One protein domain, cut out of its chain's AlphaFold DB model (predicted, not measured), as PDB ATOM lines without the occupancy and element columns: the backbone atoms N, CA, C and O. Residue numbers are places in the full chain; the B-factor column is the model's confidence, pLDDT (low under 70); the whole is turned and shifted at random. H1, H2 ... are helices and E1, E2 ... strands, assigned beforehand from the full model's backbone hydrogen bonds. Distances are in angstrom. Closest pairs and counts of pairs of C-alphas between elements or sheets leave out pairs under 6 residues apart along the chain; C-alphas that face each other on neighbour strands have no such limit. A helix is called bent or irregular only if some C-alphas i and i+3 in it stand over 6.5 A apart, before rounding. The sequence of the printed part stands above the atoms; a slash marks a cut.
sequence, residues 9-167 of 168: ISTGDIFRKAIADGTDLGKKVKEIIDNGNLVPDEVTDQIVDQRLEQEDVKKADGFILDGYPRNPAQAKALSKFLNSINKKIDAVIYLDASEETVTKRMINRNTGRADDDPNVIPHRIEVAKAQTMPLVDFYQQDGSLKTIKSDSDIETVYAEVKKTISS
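This is residues 9 to 167 of the 168 residues of the protein "Adenylate kinase" of Oenococcus alcoholitolerans (UniProt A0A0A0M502). Two lobes meet where H5 touches H8: in one, helices H2, H1, H3 and H5 meet in turn, mostly crossed, and in the other a small sheet of E2 and E3 sits between H8 on one side and H9 on the other. H6 and H7 reach away from that sheet, and the short strand E1 is nearest the middle of the whole. The printed part has 159 residues with nine named helices and three named strands, in the order H1 H2 H3 H4 E1 H5 E2 H6 H7 H8 E3 H9; the sheet is parallel and the class is mostly helix. It is compact, with a radius of gyration of the C-alphas of 16.1 A and spans of 42 by 40 by 26 A.

Residues 9 to 10 pair, parallel, with residues 65 to 66 of E1, residues 64 to 66, which pairs with no named strand. H1, residues 11 to 20, touches H2, residues 24 to 34, at Ile 19 and Gly 26, their closest C-alphas, 3.8 A apart; they run opposite ways at a steep tilt of 68 degrees, only just short of perpendicular. H3, residues 41 to 52, only just touches H1, with 3 pairs of C-alphas within 8 A, through residues 44 to 48 alone; the closest C-alphas, of Thr 11 and Val 48, are 7.2 A apart. H4, residues 55 to 58, touches no helix. H5, residues 72 to 84, touches H3, the closest C-alphas being those of Asp 41 and Gln 74, 6.3 A apart, at a shallow tilt of 33 degrees, only just short of steep, the same way. E2, residues 92 to 96, and E3, residues 145 to 149, are parallel neighbours at 26 degrees; N 94 and O 146 are within hydrogen-bond range at 2.9 A. Between them along the chain come H6, residues 99 to 107, H7, residues 121 to 132, and H8, residues 134 to 142, a strand-helix-strand unit, two parallel neighbour strands with helices between. H6 and H7 only just touch, with 3 pairs of C-alphas within 8 A, the closest those of Thr 103 and Ile 121, 7.0 A apart. H5 touches H8 with residues 72 to 75 alone, the closest C-alphas being those of Pro 72 and Leu 135, 5.8 A apart, at a steep tilt of 43 degrees. The closest C-alphas of E3 and H9, residues 154 to 165, are those of Ile 148 and Glu 160, 7.2 A apart. Every O i to N i+4 pair is within range in H1, H3, H5, H6, H7, H8 and H9; in H2 5 of 7 are, and H4 is too short for one.

H1 begins at C-alpha 11, (18.018, -18.983, -47.086). H2 is irregular, C-alphas 28 and 31 being 7.3 A apart. H5 is 18.6 A long, H3 and H9 16.2 A each. H9 ends at C-alpha 165, (33.903, -15.497, -33.422).

The C-alphas farthest apart are those of Asn 86 and Asn 119, 43.4 A. The printed part has no cut, the link from H6 to H7 is long, and no printed residue is under 70 in pLDDT.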
ATOM      1  N   ILE A   9      22.654 -13.648 -44.238       96.00
ATOM      2  CA  ILE A   9      22.102 -14.296 -45.415       96.00
ATOM      3  C   ILE A   9      21.431 -15.578 -44.936       96.00
ATOM      4  O   ILE A   9      22.080 -16.605 -44.758       96.00
ATOM      5  N   SER A  10      20.120 -15.501 -44.705       95.69
ATOM      6  CA  SER A  10      19.303 -16.650 -44.317       95.69
ATOM      7  C   SER A  10      18.497 -17.153 -45.507       95.69
ATOM      8  O   SER A  10      17.581 -16.473 -45.972       95.69
ATOM      9  N   THR A  11      18.792 -18.365 -45.990       94.44
ATOM     10  CA  THR A  11      18.018 -18.983 -47.086       94.44
ATOM     11  C   THR A  11      16.558 -19.172 -46.696       94.44
ATOM     12  O   THR A  11      15.658 -18.923 -47.496       94.44
ATOM     13  N   GLY A  12      16.302 -19.523 -45.434       92.25
ATOM     14  CA  GLY A  12      14.950 -19.628 -44.899       92.25
ATOM     15  C   GLY A  12      14.186 -18.304 -44.968       92.25
ATOM     16  O   GLY A  12      13.012 -18.310 -45.329       92.25
ATOM     17  N   ASP A  13      14.827 -17.177 -44.643       93.56
ATOM     18  CA  ASP A  13      14.174 -15.864 -44.723       93.56
ATOM     19  C   ASP A  13      13.977 -15.410 -46.169       93.56
ATOM     20  O   ASP A  13      12.912 -14.882 -46.488       93.56
ATOM     21  N   ILE A  14      14.939 -15.685 -47.058       94.69
ATOM     22  CA  ILE A  14      14.801 -15.407 -48.493       94.69
ATOM     23  C   ILE A  14      13.588 -16.152 -49.067       94.69
ATOM     24  O   ILE A  14      12.729 -15.530 -49.694       94.69
ATOM     25  N   PHE A  15      13.459 -17.457 -48.806       95.38
ATOM     26  CA  PHE A  15      12.318 -18.229 -49.301       95.38
ATOM     27  C   PHE A  15      10.995 -17.807 -48.658       95.38
ATOM     28  O   PHE A  15      10.000 -17.650 -49.364       95.38
ATOM     29  N   ARG A  16      10.962 -17.562 -47.340       93.12
ATOM     30  CA  ARG A  16       9.744 -17.081 -46.662       93.12
ATOM     31  C   ARG A  16       9.288 -15.727 -47.195       93.12
ATOM     32  O   ARG A  16       8.094 -15.542 -47.413       93.12
ATOM     33  N   LYS A  17      10.219 -14.808 -47.461       94.12
ATOM     34  CA  LYS A  17       9.909 -13.534 -48.113       94.12
ATOM     35  C   LYS A  17       9.370 -13.754 -49.526       94.12
ATOM     36  O   LYS A  17       8.338 -13.190 -49.863       94.12
ATOM     37  N   ALA A  18      10.005 -14.615 -50.319       94.88
ATOM     38  CA  ALA A  18       9.547 -14.940 -51.669       94.88
ATOM     39  C   ALA A  18       8.116 -15.517 -51.688       94.88
ATOM     40  O   ALA A  18       7.350 -15.195 -52.601       94.88
ATOM     41  N   ILE A  19       7.760 -16.343 -50.691       94.62
ATOM     42  CA  ILE A  19       6.405 -16.876 -50.470       94.62
ATOM     43  C   ILE A  19       5.434 -15.749 -50.105       94.62
ATOM     44  O   ILE A  19       4.375 -15.646 -50.722       94.62
ATOM     45  N   ALA A  20       5.790 -14.904 -49.134       94.12
ATOM     46  CA  ALA A  20       4.949 -13.795 -48.682       94.12
ATOM     47  C   ALA A  20       4.677 -12.774 -49.800       94.12
ATOM     48  O   ALA A  20       3.555 -12.295 -49.940       94.12
ATOM     49  N   ASP A  21       5.682 -12.503 -50.634       96.00
ATOM     50  CA  ASP A  21       5.596 -11.591 -51.776       96.00
ATOM     51  C   ASP A  21       4.891 -12.232 -52.997       96.00
ATOM     52  O   ASP A  21       4.693 -11.572 -54.017       96.00
ATOM     53  N   GLY A  22       4.519 -13.519 -52.935       94.81
ATOM     54  CA  GLY A  22       3.789 -14.207 -54.007       94.81
ATOM     55  C   GLY A  22       4.586 -14.403 -55.304       94.81
ATOM     56  O   GLY A  22       3.996 -14.562 -56.377       94.81
ATOM     57  N   THR A  23       5.918 -14.388 -55.222       96.00
ATOM     58  CA  THR A  23       6.811 -14.544 -56.382       96.00
ATOM     59  C   THR A  23       6.724 -15.948 -56.986       96.00
ATOM     60  O   THR A  23       6.302 -16.900 -56.327       96.00
ATOM     61  N   ASP A  24       7.180 -16.120 -58.229       94.81
ATOM     62  CA  ASP A  24       7.209 -17.443 -58.868       94.81
ATOM     63  C   ASP A  24       8.134 -18.426 -58.143       94.81
ATOM     64  O   ASP A  24       7.807 -19.608 -58.031       94.81
ATOM     65  N   LEU A  25       9.253 -17.943 -57.589       92.94
ATOM     66  CA  LEU A  25      10.097 -18.736 -56.695       92.94
ATOM     67  C   LEU A  25       9.310 -19.154 -55.450       92.94
ATOM     68  O   LEU A  25       9.269 -20.337 -55.127       92.94
ATOM     69  N   GLY A  26       8.649 -18.197 -54.794       94.56
ATOM     70  CA  GLY A  26       7.837 -18.431 -53.602       94.56
ATOM     71  C   GLY A  26       6.780 -19.509 -53.814       94.56
ATOM     72  O   GLY A  26       6.698 -20.447 -53.028       94.56
ATOM     73  N   LYS A  27       6.030 -19.434 -54.917       94.88
ATOM     74  CA  LYS A  27       5.024 -20.445 -55.281       94.88
ATOM     75  C   LYS A  27       5.632 -21.840 -55.444       94.88
ATOM     76  O   LYS A  27       5.041 -22.802 -54.971       94.88
ATOM     77  N   LYS A  28       6.809 -21.947 -56.073       94.31
ATOM     78  CA  LYS A  28       7.499 -23.230 -56.296       94.31
ATOM     79  C   LYS A  28       8.008 -23.866 -55.004       94.31
ATOM     80  O   LYS A  28       7.973 -25.083 -54.877       94.31
ATOM     81  N   VAL A  29       8.502 -23.060 -54.063       95.31
ATOM     82  CA  VAL A  29       9.133 -23.576 -52.834       95.31
ATOM     83  C   VAL A  29       8.172 -23.695 -51.654       95.31
ATOM     84  O   VAL A  29       8.516 -24.349 -50.672       95.31
ATOM     85  N   LYS A  30       6.979 -23.087 -51.733       95.12
ATOM     86  CA  LYS A  30       6.012 -23.034 -50.628       95.12
ATOM     87  C   LYS A  30       5.686 -24.418 -50.074       95.12
ATOM     88  O   LYS A  30       5.906 -24.661 -48.897       95.12
ATOM     89  N   GLU A  31       5.202 -25.317 -50.924       94.19
ATOM     90  CA  GLU A  31       4.773 -26.655 -50.502       94.19
ATOM     91  C   GLU A  31       5.940 -27.492 -49.961       94.19
ATOM     92  O   GLU A  31       5.786 -28.248 -49.005       94.19
ATOM     93  N   ILE A  32       7.137 -27.319 -50.527       94.50
ATOM     94  CA  ILE A  32       8.349 -28.001 -50.066       94.50
ATOM     95  C   ILE A  32       8.659 -27.584 -48.622       94.50
ATOM     96  O   ILE A  32       8.867 -28.439 -47.761       94.50
ATOM     97  N   ILE A  33       8.649 -26.275 -48.355       93.19
ATOM     98  CA  ILE A  33       8.979 -25.711 -47.044       93.19
ATOM     99  C   ILE A  33       7.887 -26.002 -46.020       93.19
ATOM    100  O   ILE A  33       8.220 -26.411 -44.911       93.19
ATOM    101  N   ASP A  34       6.612 -25.832 -46.380       92.88
ATOM    102  CA  ASP A  34       5.478 -26.107 -45.490       92.88
ATOM    103  C   ASP A  34       5.497 -27.562 -44.994       92.88
ATOM    104  O   ASP A  34       5.189 -27.822 -43.836       92.88
ATOM    105  N   ASN A  35       5.931 -28.495 -45.846       92.81
ATOM    106  CA  ASN A  35       6.091 -29.909 -45.506       92.81
ATOM    107  C   ASN A  35       7.433 -30.232 -44.827       92.81
ATOM    108  O   ASN A  35       7.761 -31.399 -44.649       92.81
ATOM    109  N   GLY A  36       8.243 -29.232 -44.476       91.81
ATOM    110  CA  GLY A  36       9.498 -29.429 -43.756       91.81
ATOM    111  C   GLY A  36      10.665 -29.975 -44.587       91.81
ATOM    112  O   GLY A  36      11.679 -30.373 -44.013       91.81
ATOM    113  N   ASN A  37      10.553 -29.985 -45.916       94.56
ATOM    114  CA  ASN A  37      11.595 -30.477 -46.815       94.56
ATOM    115  C   ASN A  37      12.632 -29.396 -47.155       94.56
ATOM    116  O   ASN A  37      12.409 -28.194 -46.987       94.56
ATOM    117  N   LEU A  38      13.787 -29.832 -47.667       94.06
ATOM    118  CA  LEU A  38      14.772 -28.923 -48.246       94.06
ATOM    119  C   LEU A  38      14.365 -28.534 -49.667       94.06
ATOM    120  O   LEU A  38      13.947 -29.374 -50.463       94.06
ATOM    121  N   VAL A  39      14.519 -27.250 -49.980       95.56
ATOM    122  CA  VAL A  39      14.472 -26.768 -51.362       95.56
ATOM    123  C   VAL A  39      15.634 -27.409 -52.137       95.56
ATOM    124  O   VAL A  39      16.710 -27.554 -51.554       95.56
ATOM    125  N   PRO A  40      15.447 -27.798 -53.415       95.75
ATOM    126  CA  PRO A  40      16.506 -28.406 -54.214       95.75
ATOM    127  C   PRO A  40      17.808 -27.600 -54.204       95.75
ATOM    128  O   PRO A  40      17.778 -26.364 -54.212       95.75
ATOM    129  N   ASP A  41      18.933 -28.314 -54.226       96.00
ATOM    130  CA  ASP A  41      20.275 -27.732 -54.127       96.00
ATOM    131  C   ASP A  41      20.506 -26.667 -55.195       96.00
ATOM    132  O   ASP A  41      20.780 -25.532 -54.848       96.00
ATOM    133  N   GLU A  42      20.247 -26.971 -56.470       94.00
ATOM    134  CA  GLU A  42      20.441 -26.024 -57.581       94.00
ATOM    135  C   GLU A  42      19.719 -24.683 -57.362       94.00
ATOM    136  O   GLU A  42      20.278 -23.615 -57.609       94.00
ATOM    137  N   VAL A  43      18.485 -24.728 -56.847       94.31
ATOM    138  CA  VAL A  43      17.700 -23.521 -56.556       94.31
ATOM    139  C   VAL A  43      18.296 -22.759 -55.373       94.31
ATOM    140  O   VAL A  43      18.339 -21.532 -55.384       94.31
ATOM    141  N   THR A  44      18.740 -23.474 -54.341       96.00
ATOM    142  CA  THR A  44      19.304 -22.865 -53.132       96.00
ATOM    143  C   THR A  44      20.679 -22.256 -53.407       96.00
ATOM    144  O   THR A  44      20.900 -21.101 -53.044       96.00
ATOM    145  N   ASP A  45      21.551 -22.985 -54.102       96.19
ATOM    146  CA  ASP A  45      22.892 -22.561 -54.506       96.19
ATOM    147  C   ASP A  45      22.808 -21.266 -55.325       96.19
ATOM    148  O   ASP A  45      23.420 -20.261 -54.965       96.19
ATOM    149  N   GLN A  46      21.948 -21.233 -56.352       94.69
ATOM    150  CA  GLN A  46      21.766 -20.049 -57.198       94.69
ATOM    151  C   GLN A  46      21.323 -18.816 -56.396       94.69
ATOM    152  O   GLN A  46      21.785 -17.702 -56.650       94.69
ATOM    153  N   ILE A  47      20.414 -18.993 -55.435       94.81
ATOM    154  CA  ILE A  47      19.905 -17.895 -54.605       94.81
ATOM    155  C   ILE A  47      20.986 -17.356 -53.668       94.81
ATOM    156  O   ILE A  47      21.071 -16.141 -53.457       94.81
ATOM    157  N   VAL A  48      21.814 -18.236 -53.106       95.88
ATOM    158  CA  VAL A  48      22.921 -17.828 -52.238       95.88
ATOM    159  C   VAL A  48      24.001 -17.111 -53.040       95.88
ATOM    160  O   VAL A  48      24.421 -16.032 -52.621       95.88
ATOM    161  N   ASP A  49      24.380 -17.632 -54.207       94.81
ATOM    162  CA  ASP A  49      25.357 -16.999 -55.097       94.81
ATOM    163  C   ASP A  49      24.902 -15.580 -55.482       94.81
ATOM    164  O   ASP A  49      25.624 -14.606 -55.256       94.81
ATOM    165  N   GLN A  50      23.647 -15.422 -55.925       94.12
ATOM    166  CA  GLN A  50      23.064 -14.107 -56.231       94.12
ATOM    167  C   GLN A  50      23.093 -13.149 -55.036       94.12
ATOM    168  O   GLN A  50      23.320 -11.949 -55.200       94.12
ATOM    169  N   ARG A  51      22.843 -13.653 -53.821       95.00
ATOM    170  CA  ARG A  51      22.855 -12.832 -52.606       95.00
ATOM    171  C   ARG A  51      24.269 -12.388 -52.232       95.00
ATOM    172  O   ARG A  51      24.427 -11.242 -51.806       95.00
ATOM    173  N   LEU A  52      25.260 -13.266 -52.394       95.12
ATOM    174  CA  LEU A  52      26.675 -12.982 -52.141       95.12
ATOM    175  C   LEU A  52      27.260 -11.985 -53.152       95.12
ATOM    176  O   LEU A  52      28.213 -11.273 -52.838       95.12
ATOM    177  N   GLU A  53      26.674 -11.888 -54.344       94.44
ATOM    178  CA  GLU A  53      27.081 -10.926 -55.370       94.44
ATOM    179  C   GLU A  53      26.524  -9.510 -55.181       94.44
ATOM    180  O   GLU A  53      26.927  -8.600 -55.915       94.44
ATOM    181  N   GLN A  54      25.620  -9.293 -54.225       95.25
ATOM    182  CA  GLN A  54      25.051  -7.970 -53.977       95.25
ATOM    183  C   GLN A  54      26.083  -7.006 -53.382       95.25
ATOM    184  O   GLN A  54      27.003  -7.389 -52.657       95.25
ATOM    185  N   GLU A  55      25.915  -5.721 -53.694       94.94
ATOM    186  CA  GLU A  55      26.866  -4.664 -53.341       94.94
ATOM    187  C   GLU A  55      27.088  -4.516 -51.834       94.94
ATOM    188  O   GLU A  55      28.197  -4.195 -51.415       94.94
ATOM    189  N   ASP A  56      26.062  -4.748 -51.015       94.44
ATOM    190  CA  ASP A  56      26.172  -4.680 -49.557       94.44
ATOM    191  C   ASP A  56      27.089  -5.779 -49.001       94.44
ATOM    192  O   ASP A  56      27.860  -5.522 -48.081       94.44
ATOM    193  N   VAL A  57      27.065  -6.976 -49.594       94.12
ATOM    194  CA  VAL A  57      27.940  -8.095 -49.214       94.12
ATOM    195  C   VAL A  57      29.340  -7.918 -49.777       94.12
ATOM    196  O   VAL A  57      30.316  -8.135 -49.066       94.12
ATOM    197  N   LYS A  58      29.461  -7.473 -51.032       91.81
ATOM    198  CA  LYS A  58      30.768  -7.211 -51.654       91.81
ATOM    199  C   LYS A  58      31.557  -6.119 -50.934       91.81
ATOM    200  O   LYS A  58      32.782  -6.200 -50.892       91.81
ATOM    201  N   LYS A  59      30.868  -5.107 -50.394       92.00
ATOM    202  CA  LYS A  59      31.475  -3.987 -49.653       92.00
ATOM    203  C   LYS A  59      31.686  -4.272 -48.170       92.00
ATOM    204  O   LYS A  59      32.380  -3.496 -47.522       92.00
ATOM    205  N   ALA A  60      31.075  -5.325 -47.635       91.69
ATOM    206  CA  ALA A  60      31.268  -5.720 -46.250       91.69
ATOM    207  C   ALA A  60      32.578  -6.498 -46.067       91.69
ATOM    208  O   ALA A  60      33.051  -7.195 -46.969       91.69
ATOM    209  N   ASP A  61      33.111  -6.448 -44.848       89.50
ATOM    210  CA  ASP A  61      34.323  -7.181 -44.457       89.50
ATOM    211  C   ASP A  61      34.103  -8.703 -44.348       89.50
ATOM    212  O   ASP A  61      35.046  -9.473 -44.197       89.50
ATOM    213  N   GLY A  62      32.857  -9.162 -44.462       92.81
ATOM    214  CA  GLY A  62      32.480 -10.569 -44.389       92.81
ATOM    215  C   GLY A  62      30.970 -10.746 -44.517       92.81
ATOM    216  O   GLY A  62      30.250  -9.821 -44.883       92.81
ATOM    217  N   PHE A  63      30.479 -11.938 -44.196       95.50
ATOM    218  CA  PHE A  63      29.052 -12.261 -44.188       95.50
ATOM    219  C   PHE A  63      28.778 -13.419 -43.224       95.50
ATOM    220  O   PHE A  63      29.683 -14.157 -42.842       95.50
ATOM    221  N   ILE A  64      27.512 -13.594 -42.849       96.19
ATOM    222  CA  ILE A  64      27.033 -14.753 -42.094       96.19
ATOM    223  C   ILE A  64      26.034 -15.498 -42.969       96.19
ATOM    224  O   ILE A  64      24.983 -14.950 -43.304       96.19
ATOM    225  N   LEU A  65      26.347 -16.747 -43.305       97.06
ATOM    226  CA  LEU A  65      25.391 -17.669 -43.913       97.06
ATOM    227  C   LEU A  65      24.621 -18.397 -42.808       97.06
ATOM    228  O   LEU A  65      25.211 -18.905 -41.858       97.06
ATOM    229  N   ASP A  66      23.299 -18.438 -42.933       95.62
ATOM    230  CA  ASP A  66      22.395 -19.095 -41.994       95.62
ATOM    231  C   ASP A  66      21.442 -20.023 -42.748       95.62
ATOM    232  O   ASP A  66      20.724 -19.629 -43.671       95.62
ATOM    233  N   GLY A  67      21.458 -21.297 -42.365       92.19
ATOM    234  CA  GLY A  67      20.673 -22.327 -43.028       92.19
ATOM    235  C   GLY A  67      21.180 -22.695 -44.425       92.19
ATOM    236  O   GLY A  67      20.411 -23.308 -45.164       92.19
ATOM    237  N   TYR A  68      22.418 -22.343 -44.778       97.06
ATOM    238  CA  TYR A  68      23.143 -22.829 -45.952       97.06
ATOM    239  C   TYR A  68      24.651 -22.869 -45.663       97.06
ATOM    240  O   TYR A  68      25.169 -21.908 -45.091       97.06
ATOM    241  N   PRO A  69      25.366 -23.931 -46.061       97.44
ATOM    242  CA  PRO A  69      24.861 -25.128 -46.737       97.44
ATOM    243  C   PRO A  69      24.088 -26.061 -45.792       97.44
ATOM    244  O   PRO A  69      24.212 -25.985 -44.571       97.44
ATOM    245  N   ARG A  70      23.265 -26.943 -46.368       97.06
ATOM    246  CA  ARG A  70      22.460 -27.959 -45.663       97.06
ATOM    247  C   ARG A  70      22.788 -29.394 -46.038       97.06
ATOM    248  O   ARG A  70      22.163 -30.300 -45.508       97.06
ATOM    249  N   ASN A  71      23.741 -29.612 -46.934       97.44
ATOM    250  CA  ASN A  71      24.301 -30.924 -47.212       97.44
ATOM    251  C   ASN A  71      25.717 -30.776 -47.811       97.44
ATOM    252  O   ASN A  71      26.106 -29.671 -48.216       97.44
ATOM    253  N   PRO A  72      26.506 -31.862 -47.898       96.56
ATOM    254  CA  PRO A  72      27.862 -31.802 -48.443       96.56
ATOM    255  C   PRO A  72      27.965 -31.367 -49.915       96.56
ATOM    256  O   PRO A  72      29.023 -30.891 -50.324       96.56
ATOM    257  N   ALA A  73      26.917 -31.534 -50.730       96.88
ATOM    258  CA  ALA A  73      26.920 -31.070 -52.118       96.88
ATOM    259  C   ALA A  73      26.871 -29.535 -52.177       96.88
ATOM    260  O   ALA A  73      27.747 -28.932 -52.796       96.88
ATOM    261  N   GLN A  74      25.956 -28.921 -51.422       98.00
ATOM    262  CA  GLN A  74      25.878 -27.467 -51.243       98.00
ATOM    263  C   GLN A  74      27.180 -26.899 -50.653       98.00
ATOM    264  O   GLN A  74      27.669 -25.862 -51.091       98.00
ATOM    265  N   ALA A  75      27.805 -27.595 -49.694       97.62
ATOM    266  CA  ALA A  75      29.086 -27.156 -49.133       97.62
ATOM    267  C   ALA A  75      30.201 -27.103 -50.189       97.62
ATOM    268  O   ALA A  75      30.951 -26.130 -50.251       97.62
ATOM    269  N   LYS A  76      30.280 -28.109 -51.069       96.62
ATOM    270  CA  LYS A  76      31.232 -28.116 -52.191       96.62
ATOM    271  C   LYS A  76      30.926 -27.017 -53.212       96.62
ATOM    272  O   LYS A  76      31.864 -26.390 -53.708       96.62
ATOM    273  N   ALA A  77      29.649 -26.784 -53.519       97.50
ATOM    274  CA  ALA A  77      29.216 -25.710 -54.411       97.50
ATOM    275  C   ALA A  77      29.618 -24.337 -53.854       97.50
ATOM    276  O   ALA A  77      30.299 -23.573 -54.540       97.50
ATOM    277  N   LEU A  78      29.329 -24.087 -52.572       97.44
ATOM    278  CA  LEU A  78      29.730 -22.875 -51.865       97.44
ATOM    279  C   LEU A  78      31.248 -22.674 -51.887       97.44
ATOM    280  O   LEU A  78      31.713 -21.595 -52.241       97.44
ATOM    281  N   SER A  79      32.043 -23.697 -51.557       96.12
ATOM    282  CA  SER A  79      33.507 -23.584 -51.610       96.12
ATOM    283  C   SER A  79      34.005 -23.226 -53.014       96.12
ATOM    284  O   SER A  79      34.896 -22.391 -53.155       96.12
ATOM    285  N   LYS A  80      33.420 -23.817 -54.065       96.75
ATOM    286  CA  LYS A  80      33.764 -23.496 -55.457       96.75
ATOM    287  C   LYS A  80      33.416 -22.046 -55.805       96.75
ATOM    288  O   LYS A  80      34.249 -21.365 -56.405       96.75
ATOM    289  N   PHE A  81      32.228 -21.581 -55.424       96.12
ATOM    290  CA  PHE A  81      31.800 -20.202 -55.649       96.12
ATOM    291  C   PHE A  81      32.707 -19.209 -54.912       96.12
ATOM    292  O   PHE A  81      33.262 -18.308 -55.536       96.12
ATOM    293  N   LEU A  82      32.944 -19.411 -53.612       95.50
ATOM    294  CA  LEU A  82      33.785 -18.518 -52.811       95.50
ATOM    295  C   LEU A  82      35.212 -18.426 -53.363       95.50
ATOM    296  O   LEU A  82      35.741 -17.323 -53.493       95.50
ATOM    297  N   ASN A  83      35.794 -19.551 -53.790       95.56
ATOM    298  CA  ASN A  83      37.105 -19.560 -54.438       95.56
ATOM    299  C   ASN A  83      37.130 -18.710 -55.719       95.56
ATOM    300  O   ASN A  83      38.123 -18.040 -55.985       95.56
ATOM    301  N   SER A  84      36.038 -18.692 -56.495       94.75
ATOM    302  CA  SER A  84      35.939 -17.878 -57.717       94.75
ATOM    303  C   SER A  84      35.965 -16.367 -57.446       94.75
ATOM    304  O   SER A  84      36.381 -15.596 -58.309       94.75
ATOM    305  N   ILE A  85      35.594 -15.952 -56.230       91.06
ATOM    306  CA  ILE A  85      35.622 -14.558 -55.770       91.06
ATOM    307  C   ILE A  85      36.730 -14.298 -54.735       91.06
ATOM    308  O   ILE A  85      36.667 -13.308 -54.006       91.06
ATOM    309  N   ASN A  86      37.749 -15.169 -54.665       91.44
ATOM    310  CA  ASN A  86      38.877 -15.092 -53.724       91.44
ATOM    311  C   ASN A  86      38.454 -14.956 -52.246       91.44
ATOM    312  O   ASN A  86      39.096 -14.253 -51.464       91.44
ATOM    313  N   LYS A  87      37.371 -15.630 -51.855       92.50
ATOM    314  CA  LYS A  87      36.907 -15.746 -50.466       92.50
ATOM    315  C   LYS A  87      36.928 -17.208 -50.019       92.50
ATOM    316  O   LYS A  87      37.031 -18.124 -50.830       92.50
ATOM    317  N   LYS A  88      36.807 -17.427 -48.712       93.50
ATOM    318  CA  LYS A  88      36.676 -18.749 -48.085       93.50
ATOM    319  C   LYS A  88      35.757 -18.659 -46.867       93.50
ATOM    320  O   LYS A  88      35.384 -17.561 -46.465       93.50
ATOM    321  N   ILE A  89      35.405 -19.806 -46.296       95.38
ATOM    322  CA  ILE A  89      34.779 -19.873 -44.974       95.38
ATOM    323  C   ILE A  89      35.884 -19.890 -43.918       95.38
ATOM    324  O   ILE A  89      36.785 -20.723 -43.991       95.38
ATOM    325  N   ASP A  90      35.814 -18.974 -42.952       95.38
ATOM    326  CA  ASP A  90      36.770 -18.917 -41.838       95.38
ATOM    327  C   ASP A  90      36.368 -19.842 -40.682       95.38
ATOM    328  O   ASP A  90      37.225 -20.435 -40.029       95.38
ATOM    329  N   ALA A  91      35.063 -19.998 -40.444       96.62
ATOM    330  CA  ALA A  91      34.530 -20.910 -39.440       96.62
ATOM    331  C   ALA A  91      33.093 -21.340 -39.751       96.62
ATOM    332  O   ALA A  91      32.309 -20.582 -40.325       96.62
ATOM    333  N   VAL A  92      32.731 -22.531 -39.277       97.81
ATOM    334  CA  VAL A  92      31.354 -23.032 -39.241       97.81
ATOM    335  C   VAL A  92      30.941 -23.210 -37.789       97.81
ATOM    336  O   VAL A  92      31.507 -24.035 -37.075       97.81
ATOM    337  N   ILE A  93      29.951 -22.439 -37.341       97.69
ATOM    338  CA  ILE A  93      29.441 -22.527 -35.970       97.69
ATOM    339  C   ILE A  93      28.316 -23.558 -35.916       97.69
ATOM    340  O   ILE A  93      27.226 -23.325 -36.438       97.69
ATOM    341  N   TYR A  94      28.567 -24.685 -35.257       97.44
ATOM    342  CA  TYR A  94      27.556 -25.707 -35.017       97.44
ATOM    343  C   TYR A  94      26.988 -25.575 -33.605       97.44
ATOM    344  O   TYR A  94      27.674 -25.817 -32.614       97.44
ATOM    345  N   LEU A  95      25.717 -25.180 -33.527       97.31
ATOM    346  CA  LEU A  95      24.963 -25.134 -32.280       97.31
ATOM    347  C   LEU A  95      24.384 -26.524 -31.998       97.31
ATOM    348  O   LEU A  95      23.367 -26.916 -32.566       97.31
ATOM    349  N   ASP A  96      25.062 -27.262 -31.128       96.81
ATOM    350  CA  ASP A  96      24.703 -28.619 -30.729       96.81
ATOM    351  C   ASP A  96      23.700 -28.552 -29.572       96.81
ATOM    352  O   ASP A  96      24.028 -28.096 -28.474       96.81
ATOM    353  N   ALA A  97      22.452 -28.916 -29.848       96.69
ATOM    354  CA  ALA A  97      21.369 -28.993 -28.876       96.69
ATOM    355  C   ALA A  97      20.716 -30.367 -28.955       96.69
ATOM    356  O   ALA A  97      20.611 -30.964 -30.030       96.69
ATOM    357  N   SER A  98      20.190 -30.823 -27.823       96.88
ATOM    358  CA  SER A  98      19.349 -32.012 -27.795       96.88
ATOM    359  C   SER A  98      18.095 -31.836 -28.661       96.88
ATOM    360  O   SER A  98      17.547 -30.741 -28.821       96.88
ATOM    361  N   GLU A  99      17.599 -32.950 -29.193       96.00
ATOM    362  CA  GLU A  99      16.351 -32.982 -29.956       96.00
ATOM    363  C   GLU A  99      15.154 -32.471 -29.142       96.00
ATOM    364  O   GLU A  99      14.277 -31.799 -29.688       96.00
ATOM    365  N   GLU A 100      15.149 -32.721 -27.829       95.81
ATOM    366  CA  GLU A 100      14.154 -32.183 -26.902       95.81
ATOM    367  C   GLU A 100      14.183 -30.647 -26.894       95.81
ATOM    368  O   GLU A 100      13.149 -30.003 -27.101       95.81
ATOM    369  N   THR A 101      15.370 -30.049 -26.735       95.94
ATOM    370  CA  THR A 101      15.547 -28.593 -26.797       95.94
ATOM    371  C   THR A 101      15.096 -28.035 -28.147       95.94
ATOM    372  O   THR A 101      14.379 -27.031 -28.187       95.94
ATOM    373  N   VAL A 102      15.483 -28.671 -29.258       95.62
ATOM    374  CA  VAL A 102      15.110 -28.235 -30.615       95.62
ATOM    375  C   VAL A 102      13.593 -28.265 -30.796       95.62
ATOM    376  O   VAL A 102      13.004 -27.244 -31.151       95.62
ATOM    377  N   THR A 103      12.954 -29.389 -30.472       95.50
ATOM    378  CA  THR A 103      11.500 -29.579 -30.575       95.50
ATOM    379  C   THR A 103      10.757 -28.540 -29.743       95.50
ATOM    380  O   THR A 103       9.896 -27.821 -30.253       95.50
ATOM    381  N   LYS A 104      11.148 -28.374 -28.473       94.75
ATOM    382  CA  LYS A 104      10.552 -27.383 -27.572       94.75
ATOM    383  C   LYS A 104      10.695 -25.963 -28.119       94.75
ATOM    384  O   LYS A 104       9.747 -25.184 -28.046       94.75
ATOM    385  N   ARG A 105      11.853 -25.599 -28.678       94.06
ATOM    386  CA  ARG A 105      12.079 -24.266 -29.263       94.06
ATOM    387  C   ARG A 105      11.261 -24.035 -30.531       94.06
ATOM    388  O   ARG A 105      10.807 -22.915 -30.736       94.06
ATOM    389  N   MET A 106      11.070 -25.055 -31.369       94.38
ATOM    390  CA  MET A 106      10.244 -24.951 -32.577       94.38
ATOM    391  C   MET A 106       8.774 -24.717 -32.220       94.38
ATOM    392  O   MET A 106       8.199 -23.738 -32.686       94.38
ATOM    393  N   ILE A 107       8.218 -25.518 -31.303       93.31
ATOM    394  CA  ILE A 107       6.826 -25.382 -30.837       93.31
ATOM    395  C   ILE A 107       6.565 -23.985 -30.247       93.31
ATOM    396  O   ILE A 107       5.535 -23.372 -30.510       93.31
ATOM    397  N   ASN A 108       7.510 -23.452 -29.468       92.75
ATOM    398  CA  ASN A 108       7.336 -22.172 -28.771       92.75
ATOM    399  C   ASN A 108       7.678 -20.933 -29.616       92.75
ATOM    400  O   ASN A 108       7.533 -19.813 -29.127       92.75
ATOM    401  N   ARG A 109       8.143 -21.087 -30.864       90.44
ATOM    402  CA  ARG A 109       8.632 -19.956 -31.671       90.44
ATOM    403  C   ARG A 109       7.532 -18.943 -32.016       90.44
ATOM    404  O   ARG A 109       7.836 -17.768 -32.182       90.44
ATOM    405  N   ASN A 110       6.275 -19.386 -32.111       79.94
ATOM    406  CA  ASN A 110       5.070 -18.574 -32.346       79.94
ATOM    407  C   ASN A 110       5.198 -17.503 -33.459       79.94
ATOM    408  O   ASN A 110       4.697 -16.388 -33.338       79.94
ATOM    409  N   THR A 111       5.882 -17.836 -34.559       82.25
ATOM    410  CA  THR A 111       6.101 -16.932 -35.707       82.25
ATOM    411  C   THR A 111       5.098 -17.117 -36.853       82.25
ATOM    412  O   THR A 111       5.288 -16.533 -37.916       82.25
ATOM    413  N   GLY A 112       4.075 -17.966 -36.693       83.69
ATOM    414  CA  GLY A 112       3.135 -18.311 -37.776       83.69
ATOM    415  C   GLY A 112       3.759 -19.144 -38.906       83.69
ATOM    416  O   GLY A 112       3.276 -19.134 -40.034       83.69
ATOM    417  N   ARG A 113       4.865 -19.835 -38.615       88.44
ATOM    418  CA  ARG A 113       5.580 -20.706 -39.553       88.44
ATOM    419  C   ARG A 113       4.839 -22.035 -39.683       88.44
ATOM    420  O   ARG A 113       4.688 -22.729 -38.685       88.44
ATOM    421  N   ALA A 114       4.403 -22.383 -40.895       88.94
ATOM    422  CA  ALA A 114       3.719 -23.656 -41.156       88.94
ATOM    423  C   ALA A 114       4.613 -24.864 -40.826       88.94
ATOM    424  O   ALA A 114       4.148 -25.866 -40.299       88.94
ATOM    425  N   ASP A 115       5.919 -24.722 -41.044       87.12
ATOM    426  CA  ASP A 115       6.922 -25.744 -40.768       87.12
ATOM    427  C   ASP A 115       7.229 -25.918 -39.264       87.12
ATOM    428  O   ASP A 115       7.962 -26.833 -38.888       87.12
ATOM    429  N   ASP A 116       6.678 -25.074 -38.388       92.12
ATOM    430  CA  ASP A 116       6.740 -25.236 -36.927       92.12
ATOM    431  C   ASP A 116       5.475 -25.948 -36.364       92.12
ATOM    432  O   ASP A 116       5.288 -26.001 -35.148       92.12
ATOM    433  N   ASP A 117       4.619 -26.527 -37.222       92.31
ATOM    434  CA  ASP A 117       3.493 -27.383 -36.810       92.31
ATOM    435  C   ASP A 117       4.002 -28.666 -36.108       92.31
ATOM    436  O   ASP A 117       4.902 -29.331 -36.637       92.31
ATOM    437  N   PRO A 118       3.437 -29.067 -34.949       92.94
ATOM    438  CA  PRO A 118       3.821 -30.293 -34.242       92.94
ATOM    439  C   PRO A 118       3.813 -31.574 -35.089       92.94
ATOM    440  O   PRO A 118       4.565 -32.497 -34.787       92.94
ATOM    441  N   ASN A 119       3.005 -31.637 -36.149       93.62
ATOM    442  CA  ASN A 119       2.950 -32.766 -37.078       93.62
ATOM    443  C   ASN A 119       4.076 -32.734 -38.130       93.62
ATOM    444  O   ASN A 119       4.415 -33.772 -38.690       93.62
ATOM    445  N   VAL A 120       4.670 -31.565 -38.391       95.00
ATOM    446  CA  VAL A 120       5.748 -31.365 -39.379       95.00
ATOM    447  C   VAL A 120       7.131 -31.400 -38.721       95.00
ATOM    448  O   VAL A 120       8.103 -31.845 -39.333       95.00
ATOM    449  N   ILE A 121       7.236 -30.970 -37.459       95.38
ATOM    450  CA  ILE A 121       8.501 -30.923 -36.706       95.38
ATOM    451  C   ILE A 121       9.285 -32.252 -36.743       95.38
ATOM    452  O   ILE A 121      10.484 -32.191 -37.034       95.38
ATOM    453  N   PRO A 122       8.678 -33.437 -36.513       96.38
ATOM    454  CA  PRO A 122       9.413 -34.703 -36.551       96.38
ATOM    455  C   PRO A 122      10.093 -34.949 -37.901       96.38
ATOM    456  O   PRO A 122      11.281 -35.269 -37.949       96.38
ATOM    457  N   HIS A 123       9.372 -34.696 -38.998       97.00
ATOM    458  CA  HIS A 123       9.899 -34.838 -40.356       97.00
ATOM    459  C   HIS A 123      11.059 -33.874 -40.621       97.00
ATOM    460  O   HIS A 123      12.078 -34.250 -41.192       97.00
ATOM    461  N   ARG A 124      10.974 -32.631 -40.135       95.81
ATOM    462  CA  ARG A 124      12.079 -31.663 -40.265       95.81
ATOM    463  C   ARG A 124      13.342 -32.109 -39.552       95.81
ATOM    464  O   ARG A 124      14.440 -31.899 -40.068       95.81
ATOM    465  N   ILE A 125      13.190 -32.677 -38.359       96.56
ATOM    466  CA  ILE A 125      14.312 -33.207 -37.583       96.56
ATOM    467  C   ILE A 125      14.926 -34.398 -38.325       96.56
ATOM    468  O   ILE A 125      16.148 -34.468 -38.438       96.56
ATOM    469  N   GLU A 126      14.106 -35.288 -38.885       97.38
ATOM    470  CA  GLU A 126      14.570 -36.415 -39.699       97.38
ATOM    471  C   GLU A 126      15.346 -35.948 -40.938       97.38
ATOM    472  O   GLU A 126      16.484 -36.371 -41.150       97.38
ATOM    473  N   VAL A 127      14.792 -35.006 -41.706       96.44
ATOM    474  CA  VAL A 127      15.455 -34.411 -42.877       96.44
ATOM    475  C   VAL A 127      16.785 -33.762 -42.489       96.44
ATOM    476  O   VAL A 127      17.790 -33.970 -43.169       96.44
ATOM    477  N   ALA A 128      16.829 -33.014 -41.382       94.88
ATOM    478  CA  ALA A 128      18.061 -32.394 -40.901       94.88
ATOM    479  C   ALA A 128      19.110 -33.435 -40.478       94.88
ATOM    480  O   ALA A 128      20.291 -33.278 -40.790       94.88
ATOM    481  N   LYS A 129      18.699 -34.520 -39.816       96.50
ATOM    482  CA  LYS A 129      19.594 -35.634 -39.475       96.50
ATOM    483  C   LYS A 129      20.153 -36.313 -40.721       96.50
ATOM    484  O   LYS A 129      21.351 -36.556 -40.788       96.50
ATOM    485  N   ALA A 130      19.306 -36.581 -41.709       97.31
ATOM    486  CA  ALA A 130      19.700 -37.293 -42.918       97.31
ATOM    487  C   ALA A 130      20.589 -36.452 -43.848       97.31
ATOM    488  O   ALA A 130      21.550 -36.969 -44.413       97.31
ATOM    489  N   GLN A 131      20.271 -35.166 -44.021       95.81
ATOM    490  CA  GLN A 131      20.899 -34.330 -45.050       95.81
ATOM    491  C   GLN A 131      21.912 -33.333 -44.480       95.81
ATOM    492  O   GLN A 131      22.970 -33.137 -45.079       95.81
ATOM    493  N   THR A 132      21.632 -32.759 -43.306       96.38
ATOM    494  CA  THR A 132      22.451 -31.691 -42.712       96.38
ATOM    495  C   THR A 132      23.537 -32.217 -41.785       96.38
ATOM    496  O   THR A 132      24.655 -31.720 -41.845       96.38
ATOM    497  N   MET A 133      23.269 -33.222 -40.945       96.69
ATOM    498  CA  MET A 133      24.279 -33.727 -39.995       96.69
ATOM    499  C   MET A 133      25.569 -34.268 -40.633       96.69
ATOM    500  O   MET A 133      26.619 -34.069 -40.022       96.69
ATOM    501  N   PRO A 134      25.579 -34.824 -41.864       97.81
ATOM    502  CA  PRO A 134      26.830 -35.137 -42.560       97.81
ATOM    503  C   PRO A 134      27.784 -33.939 -42.738       97.81
ATOM    504  O   PRO A 134      28.976 -34.134 -42.972       97.81
ATOM    505  N   LEU A 135      27.296 -32.696 -42.624       97.50
ATOM    506  CA  LEU A 135      28.147 -31.503 -42.641       97.50
ATOM    507  C   LEU A 135      29.043 -31.373 -41.410       97.50
ATOM    508  O   LEU A 135      30.094 -30.747 -41.511       97.50
ATOM    509  N   VAL A 136      28.650 -31.946 -40.270       97.25
ATOM    510  CA  VAL A 136      29.474 -31.927 -39.055       97.25
ATOM    511  C   VAL A 136      30.797 -32.626 -39.349       97.25
ATOM    512  O   VAL A 136      31.849 -32.013 -39.211       97.25
ATOM    513  N   ASP A 137      30.752 -33.852 -39.874       97.00
ATOM    514  CA  ASP A 137      31.963 -34.588 -40.250       97.00
ATOM    515  C   ASP A 137      32.736 -33.889 -41.374       97.00
ATOM    516  O   ASP A 137      33.964 -33.813 -41.324       97.00
ATOM    517  N   PHE A 138      32.030 -33.338 -42.366       97.12
ATOM    518  CA  PHE A 138      32.642 -32.606 -43.477       97.12
ATOM    519  C   PHE A 138      33.502 -31.427 -42.988       97.12
ATOM    520  O   PHE A 138      34.675 -31.333 -43.343       97.12
ATOM    521  N   TYR A 139      32.943 -30.553 -42.146       97.44
ATOM    522  CA  TYR A 139      33.645 -29.367 -41.644       97.44
ATOM    523  C   TYR A 139      34.596 -29.675 -40.479       97.44
ATOM    524  O   TYR A 139      35.564 -28.949 -40.240       97.44
ATOM    525  N   GLN A 140      34.370 -30.772 -39.752       96.81
ATOM    526  CA  GLN A 140      35.325 -31.270 -38.762       96.81
ATOM    527  C   GLN A 140      36.625 -31.726 -39.435       96.81
ATOM    528  O   GLN A 140      37.703 -31.495 -38.887       96.81
ATOM    529  N   GLN A 141      36.535 -32.350 -40.616       95.25
ATOM    530  CA  GLN A 141      37.696 -32.787 -41.398       95.25
ATOM    531  C   GLN A 141      38.462 -31.623 -42.036       95.25
ATOM    532  O   GLN A 141      39.685 -31.701 -42.130       95.25
ATOM    533  N   ASP A 142      37.780 -30.550 -42.454       91.94
ATOM    534  CA  ASP A 142      38.460 -29.356 -42.982       91.94
ATOM    535  C   ASP A 142      39.057 -28.466 -41.871       91.94
ATOM    536  O   ASP A 142      39.991 -27.705 -42.114       91.94
ATOM    537  N   GLY A 143      38.573 -28.611 -40.633       95.31
ATOM    538  CA  GLY A 143      39.073 -27.889 -39.463       95.31
ATOM    539  C   GLY A 143      38.386 -26.543 -39.209       95.31
ATOM    540  O   GLY A 143      38.742 -25.857 -38.245       95.31
ATOM    541  N   SER A 144      37.387 -26.174 -40.018       96.38
ATOM    542  CA  SER A 144      36.611 -24.941 -39.832       96.38
ATOM    543  C   SER A 144      35.498 -25.068 -38.782       96.38
ATOM    544  O   SER A 144      35.000 -24.049 -38.294       96.38
ATOM    545  N   LEU A 145      35.109 -26.290 -38.391       98.19
ATOM    546  CA  LEU A 145      34.012 -26.507 -37.446       98.19
ATOM    547  C   LEU A 145      34.346 -26.016 -36.026       98.19
ATOM    548  O   LEU A 145      35.355 -26.396 -35.426       98.19
ATOM    549  N   LYS A 146      33.439 -25.222 -35.455       98.06
ATOM    550  CA  LYS A 146      33.407 -24.826 -34.043       98.06
ATOM    551  C   LYS A 146      32.071 -25.258 -33.442       98.06
ATOM    552  O   LYS A 146      31.026 -24.696 -33.767       98.06
ATOM    553  N   THR A 147      32.107 -26.247 -32.558       97.62
ATOM    554  CA  THR A 147      30.906 -26.778 -31.897       97.62
ATOM    555  C   THR A 147      30.640 -26.057 -30.581       97.62
ATOM    556  O   THR A 147      31.535 -25.931 -29.747       97.62
ATOM    557  N   ILE A 148      29.398 -25.623 -30.377       97.88
ATOM    558  CA  ILE A 148      28.935 -24.924 -29.176       97.88
ATOM    559  C   ILE A 148      27.703 -25.650 -28.640       97.88
ATOM    560  O   ILE A 148      26.697 -25.769 -29.338       97.88
ATOM    561  N   LYS A 149      27.761 -26.109 -27.383       97.50
ATOM    562  CA  LYS A 149      26.584 -26.657 -26.697       97.50
ATOM    563  C   LYS A 149      25.546 -25.560 -26.500       97.50
ATOM    564  O   LYS A 149      25.872 -24.473 -26.034       97.50
ATOM    565  N   SER A 150      24.301 -25.850 -26.857       96.94
ATOM    566  CA  SER A 150      23.253 -24.837 -26.976       96.94
ATOM    567  C   SER A 150      21.935 -25.202 -26.290       96.94
ATOM    568  O   SER A 150      20.907 -24.583 -26.573       96.94
ATOM    569  N   ASP A 151      21.963 -26.154 -25.353       96.50
ATOM    570  CA  ASP A 151      20.836 -26.494 -24.467       96.50
ATOM    571  C   ASP A 151      20.573 -25.446 -23.367       96.50
ATOM    572  O   ASP A 151      19.487 -25.415 -22.791       96.50
ATOM    573  N   SER A 152      21.539 -24.565 -23.088       93.94
ATOM    574  CA  SER A 152      21.410 -23.461 -22.128       93.94
ATOM    575  C   SER A 152      20.554 -22.299 -22.662       93.94
ATOM    576  O   SER A 152      19.985 -22.346 -23.759       93.94
ATOM    577  N   ASP A 153      20.408 -21.249 -21.854       94.19
ATOM    578  CA  ASP A 153      19.687 -20.034 -22.222       94.19
ATOM    579  C   ASP A 153      20.393 -19.234 -23.338       94.19
ATOM    580  O   ASP A 153      21.575 -19.415 -23.638       94.19
ATOM    581  N   ILE A 154      19.642 -18.326 -23.967       92.31
ATOM    582  CA  ILE A 154      20.104 -17.541 -25.120       92.31
ATOM    583  C   ILE A 154      21.303 -16.655 -24.771       92.31
ATOM    584  O   ILE A 154      22.166 -16.470 -25.626       92.31
ATOM    585  N   GLU A 155      21.375 -16.105 -23.556       95.25
ATOM    586  CA  GLU A 155      22.451 -15.190 -23.162       95.25
ATOM    587  C   GLU A 155      23.776 -15.947 -23.056       95.25
ATOM    588  O   GLU A 155      24.781 -15.520 -23.630       95.25
ATOM    589  N   THR A 156      23.746 -17.121 -22.423       95.88
ATOM    590  CA  THR A 156      24.890 -18.034 -22.336       95.88
ATOM    591  C   THR A 156      25.367 -18.463 -23.725       95.88
ATOM    592  O   THR A 156      26.548 -18.326 -24.048       95.88
ATOM    593  N   VAL A 157      24.456 -18.937 -24.584       96.44
ATOM    594  CA  VAL A 157      24.814 -19.372 -25.946       96.44
ATOM    595  C   VAL A 157      25.367 -18.208 -26.771       96.44
ATOM    596  O   VAL A 157      26.363 -18.366 -27.476       96.44
ATOM    597  N   TYR A 158      24.764 -17.023 -26.668       95.62
ATOM    598  CA  TYR A 158      25.229 -15.829 -27.370       95.62
ATOM    599  C   TYR A 158      26.646 -15.429 -26.951       95.62
ATOM    600  O   TYR A 158      27.471 -15.112 -27.812       95.62
ATOM    601  N   ALA A 159      26.944 -15.461 -25.650       95.44
ATOM    602  CA  ALA A 159      28.270 -15.145 -25.131       95.44
ATOM    603  C   ALA A 159      29.342 -16.103 -25.682       95.44
ATOM    604  O   ALA A 159      30.394 -15.643 -26.130       95.44
ATOM    605  N   GLU A 160      29.057 -17.407 -25.730       96.38
ATOM    606  CA  GLU A 160      29.976 -18.410 -26.287       96.38
ATOM    607  C   GLU A 160      30.167 -18.259 -27.803       96.38
ATOM    608  O   GLU A 160      31.298 -18.306 -28.296       96.38
ATOM    609  N   VAL A 161      29.092 -17.993 -28.557       96.12
ATOM    610  CA  VAL A 161      29.182 -17.699 -30.001       96.12
ATOM    611  C   VAL A 161      30.044 -16.462 -30.238       96.12
ATOM    612  O   VAL A 161      30.959 -16.494 -31.061       96.12
ATOM    613  N   LYS A 162      29.799 -15.380 -29.493       94.88
ATOM    614  CA  LYS A 162      30.565 -14.137 -29.608       94.88
ATOM    615  C   LYS A 162      32.043 -14.365 -29.310       94.88
ATOM    616  O   LYS A 162      32.884 -13.960 -30.104       94.88
ATOM    617  N   LYS A 163      32.353 -15.045 -28.205       95.19
ATOM    618  CA  LYS A 163      33.724 -15.400 -27.819       95.19
ATOM    619  C   LYS A 163      34.425 -16.216 -28.905       95.19
ATOM    620  O   LYS A 163      35.571 -15.924 -29.226       95.19
ATOM    621  N   THR A 164      33.730 -17.197 -29.480       95.12
ATOM    622  CA  THR A 164      34.260 -18.044 -30.556       95.12
ATOM    623  C   THR A 164      34.608 -17.211 -31.786       95.12
ATOM    624  O   THR A 164      35.735 -17.289 -32.267       95.12
ATOM    625  N   ILE A 165      33.685 -16.361 -32.250       92.88
ATOM    626  CA  ILE A 165      33.903 -15.497 -33.422       92.88
ATOM    627  C   ILE A 165      35.030 -14.489 -33.170       92.88
ATOM    628  O   ILE A 165      35.863 -14.285 -34.039       92.88
ATOM    629  N   SER A 166      35.102 -13.887 -31.979       92.62
ATOM    630  CA  SER A 166      36.159 -12.926 -31.627       92.62
ATOM    631  C   SER A 166      37.560 -13.536 -31.497       92.62
ATOM    632  O   SER A 166      38.513 -12.789 -31.293       92.62
ATOM    633  N   SER A 167      37.690 -14.865 -31.560       91.50
ATOM    634  CA  SER A 167      38.974 -15.577 -31.490       91.50
ATOM    635  C   SER A 167      39.504 -16.057 -32.845       91.50
ATOM    636  O   SER A 167      40.583 -16.650 -32.881       91.50
TER     637      SER A 167